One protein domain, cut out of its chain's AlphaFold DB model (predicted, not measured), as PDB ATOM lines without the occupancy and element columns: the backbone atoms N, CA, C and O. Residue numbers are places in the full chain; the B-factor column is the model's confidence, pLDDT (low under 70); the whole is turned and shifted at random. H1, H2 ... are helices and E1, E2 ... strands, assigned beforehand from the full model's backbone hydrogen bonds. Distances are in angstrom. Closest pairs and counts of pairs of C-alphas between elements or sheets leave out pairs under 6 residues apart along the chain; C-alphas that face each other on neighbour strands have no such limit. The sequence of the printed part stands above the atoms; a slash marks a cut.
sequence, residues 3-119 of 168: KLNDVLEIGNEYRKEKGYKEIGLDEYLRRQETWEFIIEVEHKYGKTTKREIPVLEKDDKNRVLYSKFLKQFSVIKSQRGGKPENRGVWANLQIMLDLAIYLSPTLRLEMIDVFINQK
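AT A GLANCE: This is residues 3 to 119 of the 168 residues of the protein "KilA-N domain-containing protein" of Thiovulum sp. ES (UniProt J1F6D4). Helix H5 lies in the middle of a helical body, with H1, H3 and H6 packed around it at shallow tilts; H1 runs the same way as H5, while H3 and H6 run opposite ways to it. Residues 4 to 6 of H1 pack on a small hairpin of two antiparallel strands, E1 and E2, with the short helix H4 beside E1, and the long link of residues 46 to 65 runs along the outside. The printed part has 117 residues, with six named helices and two named strands in the order H1 H2 H3 H4 E1 E2 H5 H6, and the class is mostly helix. The whole is compact, with a radius of gyration of the C-alphas of 14.8 A and spans of 37 by 34 by 31 A.

HOW THE PARTS SIT: H1, residues 4 to 17, touches the hub H5, residues 93 to 103, at a shallow tilt of 25 degrees, the same way; their closest C-alphas are those of Gly 11 and Leu 103, 5.3 A apart. With residues 11 to 14 alone, H1 only just touches H6, residues 105 to 117, with 3 pairs of C-alphas within 8 A, the closest those of Gly 11 and Leu 107 at 6.6 A. H2, residues 25 to 30, is close to H5 but not clearly touching, about perpendicular at 85 degrees, with the C-alphas of Tyr 28 and Leu 99 closest at 7.1 A. H3, residues 32 to 45, touches H5 with residues 37 to 41 alone, opposite ways at a shallow tilt of 20 degrees; the C-alphas of Ile 38 and Ile 95 are closest, at 6.7 A. H4, residues 66 to 70, is apart from H3; its closest C-alpha pair with E1, residues 76 to 79, is Leu 70 and Lys 77, 5.2 A. E1 and E2, residues 88 to 91, form an antiparallel hairpin, with N 77 and O 90 at 2.8 A and N 88 and O 79 at 2.9 A within hydrogen-bond range. The closest C-alphas of H1 and E2 are those of Leu 4 and Val 89, 5.5 A. H5 and H6 form a helical hairpin at a shallow tilt of 29 degrees, with the C-alphas of Ile 101 and Arg 108 closest at 4.6 A; H6 touches H5 with residues 107 to 111 alone. In H1, H2, H3, H4, H5 and H6 every O i to N i+4 pair is within hydrogen-bond range.

IN THESE COORDINATES: H1 begins at C-alpha 4, (130.605, 108.909, 127.260), and is 20.2 A long. H3 is 20.0 A, H5 15.3 A and H6 16.8 A long. E1 begins at C-alpha 76, (135.582, 103.405, 132.979), and H6 ends at C-alpha 117, (135.706, 99.531, 107.432).

THE WHOLE: The two C-alphas farthest apart are those of Asp 60 and Lys 119, 47.6 A. The printed part has no cut. The link from H3 to H4, 20 residues, is long. The mean pLDDT of the printed part is 88.5, and residues 115 to 119 are under 70.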
ATOM      1  N   LYS A   3     134.983 110.403 126.295       91.62
ATOM      2  CA  LYS A   3     133.921 110.861 127.189       91.62
ATOM      3  C   LYS A   3     132.578 110.293 126.719       91.62
ATOM      4  O   LYS A   3     132.168 110.519 125.587       91.62
ATOM      5  N   LEU A   4     131.900 109.529 127.577       93.19
ATOM      6  CA  LEU A   4     130.605 108.909 127.260       93.19
ATOM      7  C   LEU A   4     129.494 109.942 127.089       93.19
ATOM      8  O   LEU A   4     128.557 109.695 126.343       93.19
ATOM      9  N   ASN A   5     129.597 111.087 127.765       93.69
ATOM     10  CA  ASN A   5     128.633 112.171 127.604       93.69
ATOM     11  C   ASN A   5     128.573 112.677 126.156       93.69
ATOM     12  O   ASN A   5     127.479 112.941 125.683       93.69
ATOM     13  N   ASP A   6     129.708 112.734 125.458       90.44
ATOM     14  CA  ASP A   6     129.758 113.204 124.069       90.44
ATOM     15  C   ASP A   6     129.081 112.183 123.134       90.44
ATOM     16  O   ASP A   6     128.310 112.542 122.252       90.44
ATOM     17  N   VAL A   7     129.293 110.882 123.377       90.75
ATOM     18  CA  VAL A   7     128.591 109.805 122.651       90.75
ATOM     19  C   VAL A   7     127.086 109.857 122.913       90.75
ATOM     20  O   VAL A   7     126.291 109.630 122.005       90.75
ATOM     21  N   LEU A   8     126.700 110.145 124.158       94.31
ATOM     22  CA  LEU A   8     125.306 110.271 124.560       94.31
ATOM     23  C   LEU A   8     124.618 111.442 123.860       94.31
ATOM     24  O   LEU A   8     123.499 111.283 123.385       94.31
ATOM     25  N   GLU A   9     125.289 112.592 123.795       92.81
ATOM     26  CA  GLU A   9     124.819 113.792 123.104       92.81
ATOM     27  C   GLU A   9     124.583 113.496 121.621       92.81
ATOM     28  O   GLU A   9     123.441 113.571 121.172       92.81
ATOM     29  N   ILE A  10     125.607 113.003 120.916       89.88
ATOM     30  CA  ILE A  10     125.513 112.625 119.497       89.88
ATOM     31  C   ILE A  10     124.392 111.601 119.281       89.88
ATOM     32  O   ILE A  10     123.536 111.760 118.416       89.88
ATOM     33  N   GLY A  11     124.349 110.532 120.081       90.62
ATOM     34  CA  GLY A  11     123.324 109.503 119.931       90.62
ATOM     35  C   GLY A  11     121.908 110.027 120.168       90.62
ATOM     36  O   GLY A  11     120.985 109.595 119.477       90.62
ATOM     37  N   ASN A  12     121.724 110.967 121.095       95.00
ATOM     38  CA  ASN A  12     120.432 111.598 121.344       95.00
ATOM     39  C   ASN A  12     120.025 112.581 120.235       95.00
ATOM     40  O   ASN A  12     118.827 112.682 119.968       95.00
ATOM     41  N   GLU A  13     120.962 113.216 119.526       93.38
ATOM     42  CA  GLU A  13     120.656 114.001 118.317       93.38
ATOM     43  C   GLU A  13     119.965 113.126 117.259       93.38
ATOM     44  O   GLU A  13     118.841 113.430 116.853       93.38
ATOM     45  N   TYR A  14     120.532 111.956 116.934       90.94
ATOM     46  CA  TYR A  14     119.896 110.996 116.014       90.94
ATOM     47  C   TYR A  14     118.518 110.522 116.488       90.94
ATOM     48  O   TYR A  14     117.638 110.211 115.682       90.94
ATOM     49  N   ARG A  15     118.321 110.393 117.806       93.81
ATOM     50  CA  ARG A  15     117.024 109.999 118.373       93.81
ATOM     51  C   ARG A  15     116.000 111.110 118.199       93.81
ATOM     52  O   ARG A  15     114.887 110.830 117.759       93.81
ATOM     53  N   LYS A  16     116.392 112.351 118.481       94.75
ATOM     54  CA  LYS A  16     115.552 113.539 118.345       94.75
ATOM     55  C   LYS A  16     115.111 113.760 116.901       94.75
ATOM     56  O   LYS A  16     113.928 113.989 116.672       94.75
ATOM     57  N   GLU A  17     116.015 113.606 115.935       92.44
ATOM     58  CA  GLU A  17     115.695 113.692 114.500       92.44
ATOM     59  C   GLU A  17     114.624 112.681 114.067       92.44
ATOM     60  O   GLU A  17     113.805 112.966 113.198       92.44
ATOM     61  N   LYS A  18     114.585 111.510 114.712       92.00
ATOM     62  CA  LYS A  18     113.598 110.449 114.454       92.00
ATOM     63  C   LYS A  18     112.346 110.535 115.332       92.00
ATOM     64  O   LYS A  18     111.495 109.651 115.259       92.00
ATOM     65  N   GLY A  19     112.232 111.559 116.180       93.62
ATOM     66  CA  GLY A  19     111.115 111.724 117.116       93.62
ATOM     67  C   GLY A  19     111.132 110.760 118.309       93.62
ATOM     68  O   GLY A  19     110.112 110.579 118.970       93.62
ATOM     69  N   TYR A  20     112.268 110.124 118.604       93.88
ATOM     70  CA  TYR A  20     112.423 109.258 119.770       93.88
ATOM     71  C   TYR A  20     112.811 110.049 121.017       93.88
ATOM     72  O   TYR A  20     113.533 111.043 120.957       93.88
ATOM     73  N   LYS A  21     112.379 109.551 122.180       94.69
ATOM     74  CA  LYS A  21     112.775 110.101 123.480       94.69
ATOM     75  C   LYS A  21     114.283 109.945 123.690       94.69
ATOM     76  O   LYS A  21     114.826 108.865 123.437       94.69
ATOM     77  N   GLU A  22     114.920 110.991 124.201       95.81
ATOM     78  CA  GLU A  22     116.308 110.957 124.663       95.81
ATOM     79  C   GLU A  22     116.506 109.923 125.776       95.81
ATOM     80  O   GLU A  22     115.604 109.653 126.574       95.81
ATOM     81  N   ILE A  23     117.700 109.346 125.807       95.44
ATOM     82  CA  ILE A  23     118.125 108.358 126.791       95.44
ATOM     83  C   ILE A  23     119.155 109.002 127.717       95.44
ATOM     84  O   ILE A  23     120.092 109.664 127.262       95.44
ATOM     85  N   GLY A  24     118.994 108.789 129.021       94.25
ATOM     86  CA  GLY A  24     119.979 109.166 130.030       94.25
ATOM     87  C   GLY A  24     121.126 108.159 130.154       94.25
ATOM     88  O   GLY A  24     120.969 106.960 129.920       94.25
ATOM     89  N   LEU A  25     122.298 108.621 130.605       93.81
ATOM     90  CA  LEU A  25     123.417 107.715 130.903       93.81
ATOM     91  C   LEU A  25     123.065 106.712 132.015       93.81
ATOM     92  O   LEU A  25     123.597 105.605 132.049       93.81
ATOM     93  N   ASP A  26     122.188 107.095 132.939       92.44
ATOM     94  CA  ASP A  26     121.715 106.219 134.007       92.44
ATOM     95  C   ASP A  26     120.856 105.069 133.473       92.44
ATOM     96  O   ASP A  26     120.950 103.965 134.002       92.44
ATOM     97  N   GLU A  27     120.078 105.283 132.408       94.62
ATOM     98  CA  GLU A  27     119.306 104.221 131.752       94.62
ATOM     99  C   GLU A  27     120.239 103.157 131.164       94.62
ATOM    100  O   GLU A  27     120.028 101.964 131.376       94.62
ATOM    101  N   TYR A  28     121.336 103.586 130.530       95.25
ATOM    102  CA  TYR A  28     122.386 102.688 130.053       95.25
ATOM    103  C   TYR A  28     123.074 101.936 131.204       95.25
ATOM    104  O   TYR A  28     123.181 100.710 131.172       95.25
ATOM    105  N   LEU A  29     123.498 102.645 132.255       94.19
ATOM    106  CA  LEU A  29     124.234 102.061 133.385       94.19
ATOM    107  C   LEU A  29     123.356 101.250 134.352       94.19
ATOM    108  O   LEU A  29     123.883 100.596 135.251       94.19
ATOM    109  N   ARG A  30     122.026 101.299 134.245       92.62
ATOM    110  CA  ARG A  30     121.125 100.485 135.080       92.62
ATOM    111  C   ARG A  30     121.008  99.044 134.585       92.62
ATOM    112  O   ARG A  30     120.611  98.177 135.357       92.62
ATOM    113  N   ARG A  31     121.329  98.794 133.319       93.44
ATOM    114  CA  ARG A  31     121.180  97.486 132.682       93.44
ATOM    115  C   ARG A  31     122.255  96.512 133.149       93.44
ATOM    116  O   ARG A  31     123.425  96.878 133.235       93.44
ATOM    117  N   GLN A  32     121.861  95.267 133.406       93.06
ATOM    118  CA  GLN A  32     122.794  94.204 133.775       93.06
ATOM    119  C   GLN A  32     123.785  93.919 132.639       93.06
ATOM    120  O   GLN A  32     124.984  93.840 132.896       93.06
ATOM    121  N   GLU A  33     123.306  93.876 131.390       94.56
ATOM    122  CA  GLU A  33     124.147  93.562 130.225       94.56
ATOM    123  C   GLU A  33     125.282  94.585 130.043       94.56
ATOM    124  O   GLU A  33     126.395  94.234 129.657       94.56
ATOM    125  N   THR A  34     125.034  95.853 130.392       95.62
ATOM    126  CA  THR A  34     126.064  96.903 130.395       95.62
ATOM    127  C   THR A  34     127.202  96.564 131.357       95.62
ATOM    128  O   THR A  34     128.374  96.744 131.028       95.62
ATOM    129  N   TRP A  35     126.889  96.067 132.555       94.81
ATOM    130  CA  TRP A  35     127.908  95.711 133.544       94.81
ATOM    131  C   TRP A  35     128.655  94.437 133.181       94.81
ATOM    132  O   TRP A  35     129.872  94.402 133.351       94.81
ATOM    133  N   GLU A  36     127.959  93.436 132.641       94.81
ATOM    134  CA  GLU A  36     128.587  92.238 132.073       94.81
ATOM    135  C   GLU A  36     129.626  92.633 131.021       94.81
ATOM    136  O   GLU A  36     130.784  92.220 131.090       94.81
ATOM    137  N   PHE A  37     129.263  93.538 130.112       96.00
ATOM    138  CA  PHE A  37     130.184  94.008 129.088       96.00
ATOM    139  C   PHE A  37     131.350  94.839 129.649       96.00
ATOM    140  O   PHE A  37     132.494  94.656 129.233       96.00
ATOM    141  N   ILE A  38     131.108  95.726 130.623       95.50
ATOM    142  CA  ILE A  38     132.184  96.481 131.294       95.50
ATOM    143  C   ILE A  38     133.195  95.529 131.950       95.50
ATOM    144  O   ILE A  38     134.398  95.783 131.861       95.50
ATOM    145  N   ILE A  39     132.732  94.441 132.575       94.75
ATOM    146  CA  ILE A  39     133.596  93.418 133.183       94.75
ATOM    147  C   ILE A  39     134.449  92.728 132.119       94.75
ATOM    148  O   ILE A  39     135.658  92.612 132.306       94.75
ATOM    149  N   GLU A  40     133.868  92.335 130.986       95.06
ATOM    150  CA  GLU A  40     134.624  91.730 129.881       95.06
ATOM    151  C   GLU A  40     135.694  92.677 129.320       95.06
ATOM    152  O   GLU A  40     136.837  92.283 129.054       95.06
ATOM    153  N   VAL A  41     135.366  93.965 129.187       93.94
ATOM    154  CA  VAL A  41     136.325  94.985 128.747       93.94
ATOM    155  C   VAL A  41     137.430  95.189 129.788       93.94
ATOM    156  O   VAL A  41     138.594  95.317 129.403       93.94
ATOM    157  N   GLU A  42     137.111  95.199 131.085       93.94
ATOM    158  CA  GLU A  42     138.109  95.261 132.163       93.94
ATOM    159  C   GLU A  42     139.009  94.028 132.159       93.94
ATOM    160  O   GLU A  42     140.226  94.165 132.242       93.94
ATOM    161  N   HIS A  43     138.447  92.835 131.981       91.81
ATOM    162  CA  HIS A  43     139.214  91.599 131.926       91.81
ATOM    163  C   HIS A  43     140.226  91.601 130.772       91.81
ATOM    164  O   HIS A  43     141.369  91.178 130.941       91.81
ATOM    165  N   LYS A  44     139.828  92.112 129.602       92.25
ATOM    166  CA  LYS A  44     140.670  92.100 128.400       92.25
ATOM    167  C   LYS A  44     141.658  93.266 128.307       92.25
ATOM    168  O   LYS A  44     142.757  93.087 127.786       92.25
ATOM    169  N   TYR A  45     141.262  94.460 128.741       91.50
ATOM    170  CA  TYR A  45     142.012  95.706 128.509       91.50
ATOM    171  C   TYR A  45     142.292  96.515 129.777       91.50
ATOM    172  O   TYR A  45     142.960  97.552 129.715       91.50
ATOM    173  N   GLY A  46     141.720  96.102 130.899       89.88
ATOM    174  CA  GLY A  46     141.848  96.774 132.174       89.88
ATOM    175  C   GLY A  46     143.120  96.405 132.923       89.88
ATOM    176  O   GLY A  46     144.075  95.838 132.394       89.88
ATOM    177  N   LYS A  47     143.134  96.805 134.188       89.38
ATOM    178  CA  LYS A  47     144.242  96.633 135.132       89.38
ATOM    179  C   LYS A  47     143.766  96.056 136.458       89.38
ATOM    180  O   LYS A  47     144.600  95.720 137.296       89.38
ATOM    181  N   THR A  48     142.454  95.996 136.688       83.94
ATOM    182  CA  THR A  48     141.877  95.421 137.898       83.94
ATOM    183  C   THR A  48     141.435  93.985 137.637       83.94
ATOM    184  O   THR A  48     141.140  93.588 136.515       83.94
ATOM    185  N   THR A  49     141.395  93.176 138.693       75.75
ATOM    186  CA  THR A  49     140.959  91.772 138.640       75.75
ATOM    187  C   THR A  49     139.472  91.611 138.966       75.75
ATOM    188  O   THR A  49     139.041  90.534 139.373       75.75
ATOM    189  N   LYS A  50     138.673  92.679 138.835       77.31
ATOM    190  CA  LYS A  50     137.243  92.656 139.167       77.31
ATOM    191  C   LYS A  50     136.470  91.793 138.170       77.31
ATOM    192  O   LYS A  50     136.617  91.959 136.967       77.31
ATOM    193  N   ARG A  51     135.645  90.880 138.696       76.44
ATOM    194  CA  ARG A  51     134.866  89.904 137.907       76.44
ATOM    195  C   ARG A  51     133.379  89.861 138.248       76.44
ATOM    196  O   ARG A  51     132.631  89.140 137.607       76.44
ATOM    197  N   GLU A  52     132.958  90.606 139.261       84.38
ATOM    198  CA  GLU A  52     131.593  90.543 139.781       84.38
ATOM    199  C   GLU A  52     130.776  91.748 139.327       84.38
ATOM    200  O   GLU A  52     131.267  92.883 139.337       84.38
ATOM    201  N   ILE A  53     129.514  91.492 138.972       85.19
ATOM    202  CA  ILE A  53     128.536  92.538 138.677       85.19
ATOM    203  C   ILE A  53     128.282  93.329 139.965       85.19
ATOM    204  O   ILE A  53     127.925  92.737 140.988       85.19
ATOM    205  N   PRO A  54     128.459  94.660 139.955       84.81
ATOM    206  CA  PRO A  54     128.232  95.456 141.146       84.81
ATOM    207  C   PRO A  54     126.747  95.477 141.508       84.81
ATOM    208  O   PRO A  54     125.888  95.784 140.681       84.81
ATOM    209  N   VAL A  55     126.448  95.242 142.784       85.00
ATOM    210  CA  VAL A  55     125.113  95.489 143.335       85.00
ATOM    211  C   VAL A  55     124.906  97.000 143.433       85.00
ATOM    212  O   VAL A  55     125.599  97.686 144.186       85.00
ATOM    213  N   LEU A  56     123.974  97.533 142.640       85.19
ATOM    214  CA  LEU A  56     123.725  98.970 142.539       85.19
ATOM    215  C   LEU A  56     123.052  99.518 143.806       85.19
ATOM    216  O   LEU A  56     121.832  99.500 143.954       85.19
ATOM    217  N   GLU A  57     123.868 100.051 144.709       86.62
ATOM    218  CA  GLU A  57     123.413 100.789 145.888       86.62
ATOM    219  C   GLU A  57     122.823 102.154 145.516       86.62
ATOM    220  O   GLU A  57     123.255 102.825 144.564       86.62
ATOM    221  N   LYS A  58     121.865 102.590 146.334       88.50
ATOM    222  CA  LYS A  58     121.192 103.879 146.216       88.50
ATOM    223  C   LYS A  58     121.505 104.768 147.414       88.50
ATOM    224  O   LYS A  58     121.769 104.265 148.499       88.50
ATOM    225  N   ASP A  59     121.474 106.076 147.199       86.81
ATOM    226  CA  ASP A  59     121.528 107.063 148.275       86.81
ATOM    227  C   ASP A  59     120.169 107.222 148.981       86.81
ATOM    228  O   ASP A  59     119.153 106.661 148.560       86.81
ATOM    229  N   ASP A  60     120.141 108.055 150.021       88.00
ATOM    230  CA  ASP A  60     118.930 108.392 150.787       88.00
ATOM    231  C   ASP A  60     117.824 109.034 149.927       88.00
ATOM    232  O   ASP A  60     116.663 109.101 150.323       88.00
ATOM    233  N   LYS A  61     118.169 109.506 148.722       88.88
ATOM    234  CA  LYS A  61     117.250 110.077 147.727       88.88
ATOM    235  C   LYS A  61     116.865 109.058 146.650       88.88
ATOM    236  O   LYS A  61     116.329 109.451 145.611       88.88
ATOM    237  N   ASN A  62     117.122 107.768 146.882       84.38
ATOM    238  CA  ASN A  62     116.828 106.650 145.983       84.38
ATOM    239  C   ASN A  62     117.562 106.742 144.623       84.38
ATOM    240  O   ASN A  62     117.113 106.167 143.628       84.38
ATOM    241  N   ARG A  63     118.698 107.453 144.553       84.62
ATOM    242  CA  ARG A  63     119.527 107.603 143.345       84.62
ATOM    243  C   ARG A  63     120.684 106.620 143.373       84.62
ATOM    244  O   ARG A  63     121.394 106.517 144.367       84.62
ATOM    245  N   VAL A  64     120.920 105.936 142.257       87.50
ATOM    246  CA  VAL A  64     122.029 104.980 142.143       87.50
ATOM    247  C   VAL A  64     123.376 105.710 142.179       87.50
ATOM    248  O   VAL A  64     123.621 106.654 141.422       87.50
ATOM    249  N   LEU A  65     124.292 105.243 143.029       86.62
ATOM    250  CA  LEU A  65     125.611 105.849 143.229       86.62
ATOM    251  C   LEU A  65     126.663 105.325 142.238       86.62
ATOM    252  O   LEU A  65     127.711 104.816 142.635       86.62
ATOM    253  N   TYR A  66     126.439 105.515 140.933       88.12
ATOM    254  CA  TYR A  66     127.325 105.009 139.867       88.12
ATOM    255  C   TYR A  66     128.809 105.329 140.083       88.12
ATOM    256  O   TYR A  66     129.665 104.477 139.877       88.12
ATOM    257  N   SER A  67     129.145 106.523 140.576       85.06
ATOM    258  CA  SER A  67     130.539 106.911 140.823       85.06
ATOM    259  C   SER A  67     131.286 105.999 141.801       85.06
ATOM    260  O   SER A  67     132.508 105.917 141.712       85.06
ATOM    261  N   LYS A  68     130.587 105.349 142.742       87.00
ATOM    262  CA  LYS A  68     131.189 104.387 143.680       87.00
ATOM    263  C   LYS A  68     131.610 103.117 142.938       87.00
ATOM    264  O   LYS A  68     132.713 102.626 143.148       87.00
ATOM    265  N   PHE A  69     130.762 102.638 142.032       87.94
ATOM    266  CA  PHE A  69     130.985 101.420 141.252       87.94
ATOM    267  C   PHE A  69     132.003 101.626 140.137       87.94
ATOM    268  O   PHE A  69     132.937 100.846 140.012       87.94
ATOM    269  N   LEU A  70     131.902 102.736 139.400       90.69
ATOM    270  CA  LEU A  70     132.825 103.050 138.308       90.69
ATOM    271  C   LEU A  70     134.286 103.141 138.776       90.69
ATOM    272  O   LEU A  70     135.179 102.766 138.035       90.69
ATOM    273  N   LYS A  71     134.547 103.576 140.017       87.31
ATOM    274  CA  LYS A  71     135.909 103.614 140.590       87.31
ATOM    275  C   LYS A  71     136.562 102.235 140.749       87.31
ATOM    276  O   LYS A  71     137.770 102.179 140.955       87.31
ATOM    277  N   GLN A  72     135.787 101.152 140.708       88.44
ATOM    278  CA  GLN A  72     136.306  99.785 140.830       88.44
ATOM    279  C   GLN A  72     136.930  99.274 139.526       88.44
ATOM    280  O   GLN A  72     137.643  98.270 139.533       88.44
ATOM    281  N   PHE A  73     136.675  99.968 138.420       92.12
ATOM    282  CA  PHE A  73     137.144  99.618 137.092       92.12
ATOM    283  C   PHE A  73     138.205 100.623 136.646       92.12
ATOM    284  O   PHE A  73     138.173 101.806 136.992       92.12
ATOM    285  N   SER A  74     139.173 100.147 135.876       93.50
ATOM    286  CA  SER A  74     140.171 100.981 135.220       93.50
ATOM    287  C   SER A  74     139.796 101.327 133.785       93.50
ATOM    288  O   SER A  74     140.439 102.208 133.227       93.50
ATOM    289  N   VAL A  75     138.783 100.676 133.197       94.00
ATOM    290  CA  VAL A  75     138.291 100.918 131.825       94.00
ATOM    291  C   VAL A  75     137.157 101.941 131.740       94.00
ATOM    292  O   VAL A  75     136.816 102.386 130.644       94.00
ATOM    293  N   ILE A  76     136.600 102.358 132.877       94.75
ATOM    294  CA  ILE A  76     135.582 103.405 132.979       94.75
ATOM    295  C   ILE A  76     135.784 104.203 134.268       94.75
ATOM    296  O   ILE A  76     136.179 103.654 135.288       94.75
ATOM    297  N   LYS A  77     135.536 105.514 134.244       92.88
ATOM    298  CA  LYS A  77     135.662 106.377 135.424       92.88
ATOM    299  C   LYS A  77     134.714 107.567 135.382       92.88
ATOM    300  O   LYS A  77     134.453 108.143 134.333       92.88
ATOM    301  N   SER A  78     134.269 108.000 136.557       92.56
ATOM    302  CA  SER A  78     133.556 109.269 136.738       92.56
ATOM    303  C   SER A  78     134.539 110.370 137.137       92.56
ATOM    304  O   SER A  78     135.218 110.254 138.156       92.56
ATOM    305  N   GLN A  79     134.547 111.484 136.409       90.12
ATOM    306  CA  GLN A  79     135.311 112.689 136.723       90.12
ATOM    307  C   GLN A  79     134.366 113.816 137.153       90.12
ATOM    308  O   GLN A  79     133.549 114.289 136.370       90.12
ATOM    309  N   ARG A  80     134.457 114.234 138.422       85.50
ATOM    310  CA  ARG A  80     133.618 115.310 138.994       85.50
ATOM    311  C   ARG A  80     134.388 116.603 139.285       85.50
ATOM    312  O   ARG A  80     133.795 117.674 139.264       85.50
ATOM    313  N   GLY A  81     135.689 116.498 139.557       83.94
ATOM    314  CA  GLY A  81     136.567 117.636 139.838       83.94
ATOM    315  C   GLY A  81     137.290 118.171 138.598       83.94
ATOM    316  O   GLY A  81     137.299 117.536 137.541       83.94
ATOM    317  N   GLY A  82     137.930 119.330 138.755       86.50
ATOM    318  CA  GLY A  82     138.671 120.011 137.690       86.50
ATOM    319  C   GLY A  82     137.795 120.911 136.816       86.50
ATOM    320  O   GLY A  82     136.672 121.279 137.198       86.50
ATOM    321  N   LYS A  83     138.344 121.282 135.651       86.00
ATOM    322  CA  LYS A  83     137.684 122.183 134.701       86.00
ATOM    323  C   LYS A  83     136.343 121.596 134.212       86.00
ATOM    324  O   LYS A  83     136.289 120.378 134.007       86.00
ATOM    325  N   PRO A  84     135.278 122.407 134.061       86.50
ATOM    326  CA  PRO A  84     133.935 121.932 133.710       86.50
ATOM    327  C   PRO A  84     133.880 121.018 132.480       86.50
ATOM    328  O   PRO A  84     133.215 119.987 132.525       86.50
ATOM    329  N   GLU A  85     134.642 121.330 131.434       83.69
ATOM    330  CA  GLU A  85     134.705 120.573 130.181       83.69
ATOM    331  C   GLU A  85     135.199 119.127 130.364       83.69
ATOM    332  O   GLU A  85     134.792 118.227 129.626       83.69
ATOM    333  N   ASN A  86     136.008 118.879 131.399       84.56
ATOM    334  CA  ASN A  86     136.577 117.564 131.699       84.56
ATOM    335  C   ASN A  86     135.696 116.720 132.633       84.56
ATOM    336  O   ASN A  86     136.008 115.554 132.902       84.56
ATOM    337  N   ARG A  87     134.614 117.294 133.168       90.38
ATOM    338  CA  ARG A  87     133.671 116.569 134.026       90.38
ATOM    339  C   ARG A  87     132.796 115.654 133.175       90.38
ATOM    340  O   ARG A  87     132.442 115.996 132.052       90.38
ATOM    341  N   GLY A  88     132.439 114.497 133.718       91.69
ATOM    342  CA  GLY A  88     131.623 113.496 133.032       91.69
ATOM    343  C   GLY A  88     132.105 112.076 133.291       91.69
ATOM    344  O   GLY A  88     132.949 111.834 134.161       91.69
ATOM    345  N   VAL A  89     131.564 111.127 132.536       94.62
ATOM    346  CA  VAL A  89     132.011 109.733 132.564       94.62
ATOM    347  C   VAL A  89     132.920 109.481 131.373       94.62
ATOM    348  O   VAL A  89     132.603 109.842 130.245       94.62
ATOM    349  N   TRP A  90     134.063 108.865 131.638       94.31
ATOM    350  CA  TRP A  90     135.084 108.534 130.657       94.31
ATOM    351  C   TRP A  90     135.219 107.024 130.565       94.31
ATOM    352  O   TRP A  90     135.274 106.369 131.602       94.31
ATOM    353  N   ALA A  91     135.305 106.474 129.359       95.00
ATOM    354  CA  ALA A  91     135.394 105.035 129.151       95.00
ATOM    355  C   ALA A  91     136.344 104.656 128.011       95.00
ATOM    356  O   ALA A  91     136.742 105.480 127.180       95.00
ATOM    357  N   ASN A  92     136.744 103.389 127.993       91.69
ATOM    358  CA  ASN A  92     137.434 102.792 126.859       91.69
ATOM    359  C   ASN A  92     136.525 102.715 125.632       91.69
ATOM    360  O   ASN A  92     135.300 102.691 125.743       91.69
ATOM    361  N   LEU A  93     137.159 102.661 124.459       88.31
ATOM    362  CA  LEU A  93     136.479 102.714 123.169       88.31
ATOM    363  C   LEU A  93     135.379 101.654 123.057       88.31
ATOM    364  O   LEU A  93     134.295 101.966 122.599       88.31
ATOM    365  N   GLN A  94     135.624 100.433 123.529       90.81
ATOM    366  CA  GLN A  94     134.657  99.337 123.481       90.81
ATOM    367  C   GLN A  94     133.335  99.712 124.164       90.81
ATOM    368  O   GLN A  94     132.276  99.514 123.584       90.81
ATOM    369  N   ILE A  95     133.398 100.330 125.346       94.25
ATOM    370  CA  ILE A  95     132.217 100.777 126.101       94.25
ATOM    371  C   ILE A  95     131.544 101.967 125.403       94.25
ATOM    372  O   ILE A  95     130.323 102.080 125.398       94.25
ATOM    373  N   MET A  96     132.325 102.847 124.770       92.06
ATOM    374  CA  MET A  96     131.771 103.929 123.947       92.06
ATOM    375  C   MET A  96     130.994 103.384 122.740       92.06
ATOM    376  O   MET A  96     129.917 103.887 122.435       92.06
ATOM    377  N   LEU A  97     131.521 102.349 122.074       89.69
ATOM    378  CA  LEU A  97     130.847 101.677 120.961       89.69
ATOM    379  C   LEU A  97     129.549 101.006 121.426       89.69
ATOM    380  O   LEU A  97     128.529 101.127 120.754       89.69
ATOM    381  N   ASP A  98     129.573 100.345 122.581       94.12
ATOM    382  CA  ASP A  98     128.392  99.699 123.157       94.12
ATOM    383  C   ASP A  98     127.284 100.705 123.515       94.12
ATOM    384  O   ASP A  98     126.126 100.517 123.138       94.12
ATOM    385  N   LEU A  99     127.639 101.845 124.123       94.50
ATOM    386  CA  LEU A  99     126.683 102.932 124.360       94.50
ATOM    387  C   LEU A  99     126.077 103.450 123.045       94.50
ATOM    388  O   LEU A  99     124.868 103.642 122.949       94.50
ATOM    389  N   ALA A 100     126.889 103.654 122.013       90.69
ATOM    390  CA  ALA A 100     126.395 104.108 120.717       90.69
ATOM    391  C   ALA A 100     125.440 103.102 120.056       90.69
ATOM    392  O   ALA A 100     124.405 103.499 119.514       90.69
ATOM    393  N   ILE A 101     125.756 101.805 120.157       91.25
ATOM    394  CA  ILE A 101     124.899 100.700 119.710       91.25
ATOM    395  C   ILE A 101     123.535 100.757 120.392       91.25
ATOM    396  O   ILE A 101     122.509 100.561 119.741       91.25
ATOM    397  N   TYR A 102     123.531 101.040 121.691       93.75
ATOM    398  CA  TYR A 102     122.317 101.163 122.483       93.75
ATOM    399  C   TYR A 102     121.468 102.385 122.092       93.75
ATOM    400  O   TYR A 102     120.240 102.305 122.095       93.75
ATOM    401  N   LEU A 103     122.095 103.506 121.724       93.25
ATOM    402  CA  LEU A 103     121.387 104.764 121.466       93.25
ATOM    403  C   LEU A 103     120.660 104.797 120.120       93.25
ATOM    404  O   LEU A 103     119.515 105.259 120.055       93.25
ATOM    405  N   SER A 104     121.305 104.332 119.045       88.88
ATOM    406  CA  SER A 104     120.756 104.442 117.690       88.88
ATOM    407  C   SER A 104     121.310 103.369 116.746       88.88
ATOM    408  O   SER A 104     122.527 103.250 116.599       88.88
ATOM    409  N   PRO A 105     120.444 102.650 116.002       87.44
ATOM    410  CA  PRO A 105     120.883 101.759 114.927       87.44
ATOM    411  C   PRO A 105     121.683 102.468 113.823       87.44
ATOM    412  O   PRO A 105     122.553 101.853 113.217       87.44
ATOM    413  N   THR A 106     121.414 103.755 113.570       85.62
ATOM    414  CA  THR A 106     122.179 104.546 112.588       85.62
ATOM    415  C   THR A 106     123.583 104.821 113.106       85.62
ATOM    416  O   THR A 106     124.549 104.503 112.423       85.62
ATOM    417  N   LEU A 107     123.698 105.295 114.350       82.75
ATOM    418  CA  LEU A 107     124.998 105.541 114.974       82.75
ATOM    419  C   LEU A 107     125.820 104.248 115.092       82.75
ATOM    420  O   LEU A 107     127.030 104.252 114.880       82.75
ATOM    421  N   ARG A 108     125.162 103.113 115.370       85.12
ATOM    422  CA  ARG A 108     125.779 101.780 115.319       85.12
ATOM    423  C   ARG A 108     126.415 101.492 113.963       85.12
ATOM    424  O   ARG A 108     127.552 101.029 113.930       85.12
ATOM    425  N   LEU A 109     125.667 101.695 112.878       82.38
ATOM    426  CA  LEU A 109     126.131 101.405 111.523       82.38
ATOM    427  C   LEU A 109     127.319 102.297 111.156       82.38
ATOM    428  O   LEU A 109     128.359 101.782 110.762       82.38
ATOM    429  N   GLU A 110     127.201 103.603 111.387       81.00
ATOM    430  CA  GLU A 110     128.278 104.559 111.116       81.00
ATOM    431  C   GLU A 110     129.556 104.222 111.887       81.00
ATOM    432  O   GLU A 110     130.655 104.268 111.342       81.00
ATOM    433  N   MET A 111     129.432 103.826 113.153       76.25
ATOM    434  CA  MET A 111     130.583 103.434 113.960       76.25
ATOM    435  C   MET A 111     131.213 102.128 113.483       76.25
ATOM    436  O   MET A 111     132.438 102.020 113.470       76.25
ATOM    437  N   ILE A 112     130.415 101.148 113.057       73.94
ATOM    438  CA  ILE A 112     130.932  99.942 112.399       73.94
ATOM    439  C   ILE A 112     131.705 100.338 111.136       73.94
ATOM    440  O   ILE A 112     132.852  99.924 110.972       73.94
ATOM    441  N   ASP A 113     131.142 101.201 110.294       74.69
ATOM    442  CA  ASP A 113     131.794 101.634 109.061       74.69
ATOM    443  C   ASP A 113     133.092 102.404 109.327       74.69
ATOM    444  O   ASP A 113     134.129 102.110 108.735       74.69
ATOM    445  N   VAL A 114     133.102 103.335 110.273       71.25
ATOM    446  CA  VAL A 114     134.298 104.126 110.589       71.25
ATOM    447  C   VAL A 114     135.384 103.275 111.259       71.25
ATOM    448  O   VAL A 114     136.559 103.347 110.886       71.25
ATOM    449  N   PHE A 115     135.026 102.452 112.248       67.12
ATOM    450  CA  PHE A 115     136.017 101.725 113.046       67.12
ATOM    451  C   PHE A 115     136.477 100.412 112.421       67.12
ATOM    452  O   PHE A 115     137.655 100.070 112.560       67.12
ATOM    453  N   ILE A 116     135.586  99.689 111.740       64.69
ATOM    454  CA  ILE A 116     135.899  98.407 111.097       64.69
ATOM    455  C   ILE A 116     136.292  98.636 109.637       64.69
ATOM    456  O   ILE A 116     137.342  98.151 109.213       64.69
ATOM    457  N   ASN A 117     135.517  99.422 108.883       61.62
ATOM    458  CA  ASN A 117     135.706  99.531 107.432       61.62
ATOM    459  C   ASN A 117     136.708 100.631 107.029       61.62
ATOM    460  O   ASN A 117     137.475 100.440 106.085       61.62
ATOM    461  N   GLN A 118     136.792 101.750 107.758       58.12
ATOM    462  CA  GLN A 118     137.642 102.895 107.379       58.12
ATOM    463  C   GLN A 118     139.033 102.919 108.031       58.12
ATOM    464  O   GLN A 118     139.728 103.937 107.989       58.12
ATOM    465  N   LYS A 119     139.501 101.792 108.588       57.88
ATOM    466  CA  LYS A 119     140.881 101.639 109.089       57.88
ATOM    467  C   LYS A 119     141.292 102.703 110.119       57.88
ATOM    468  O   LYS A 119     142.482 102.909 110.315       57.88
TER     469      LYS A 119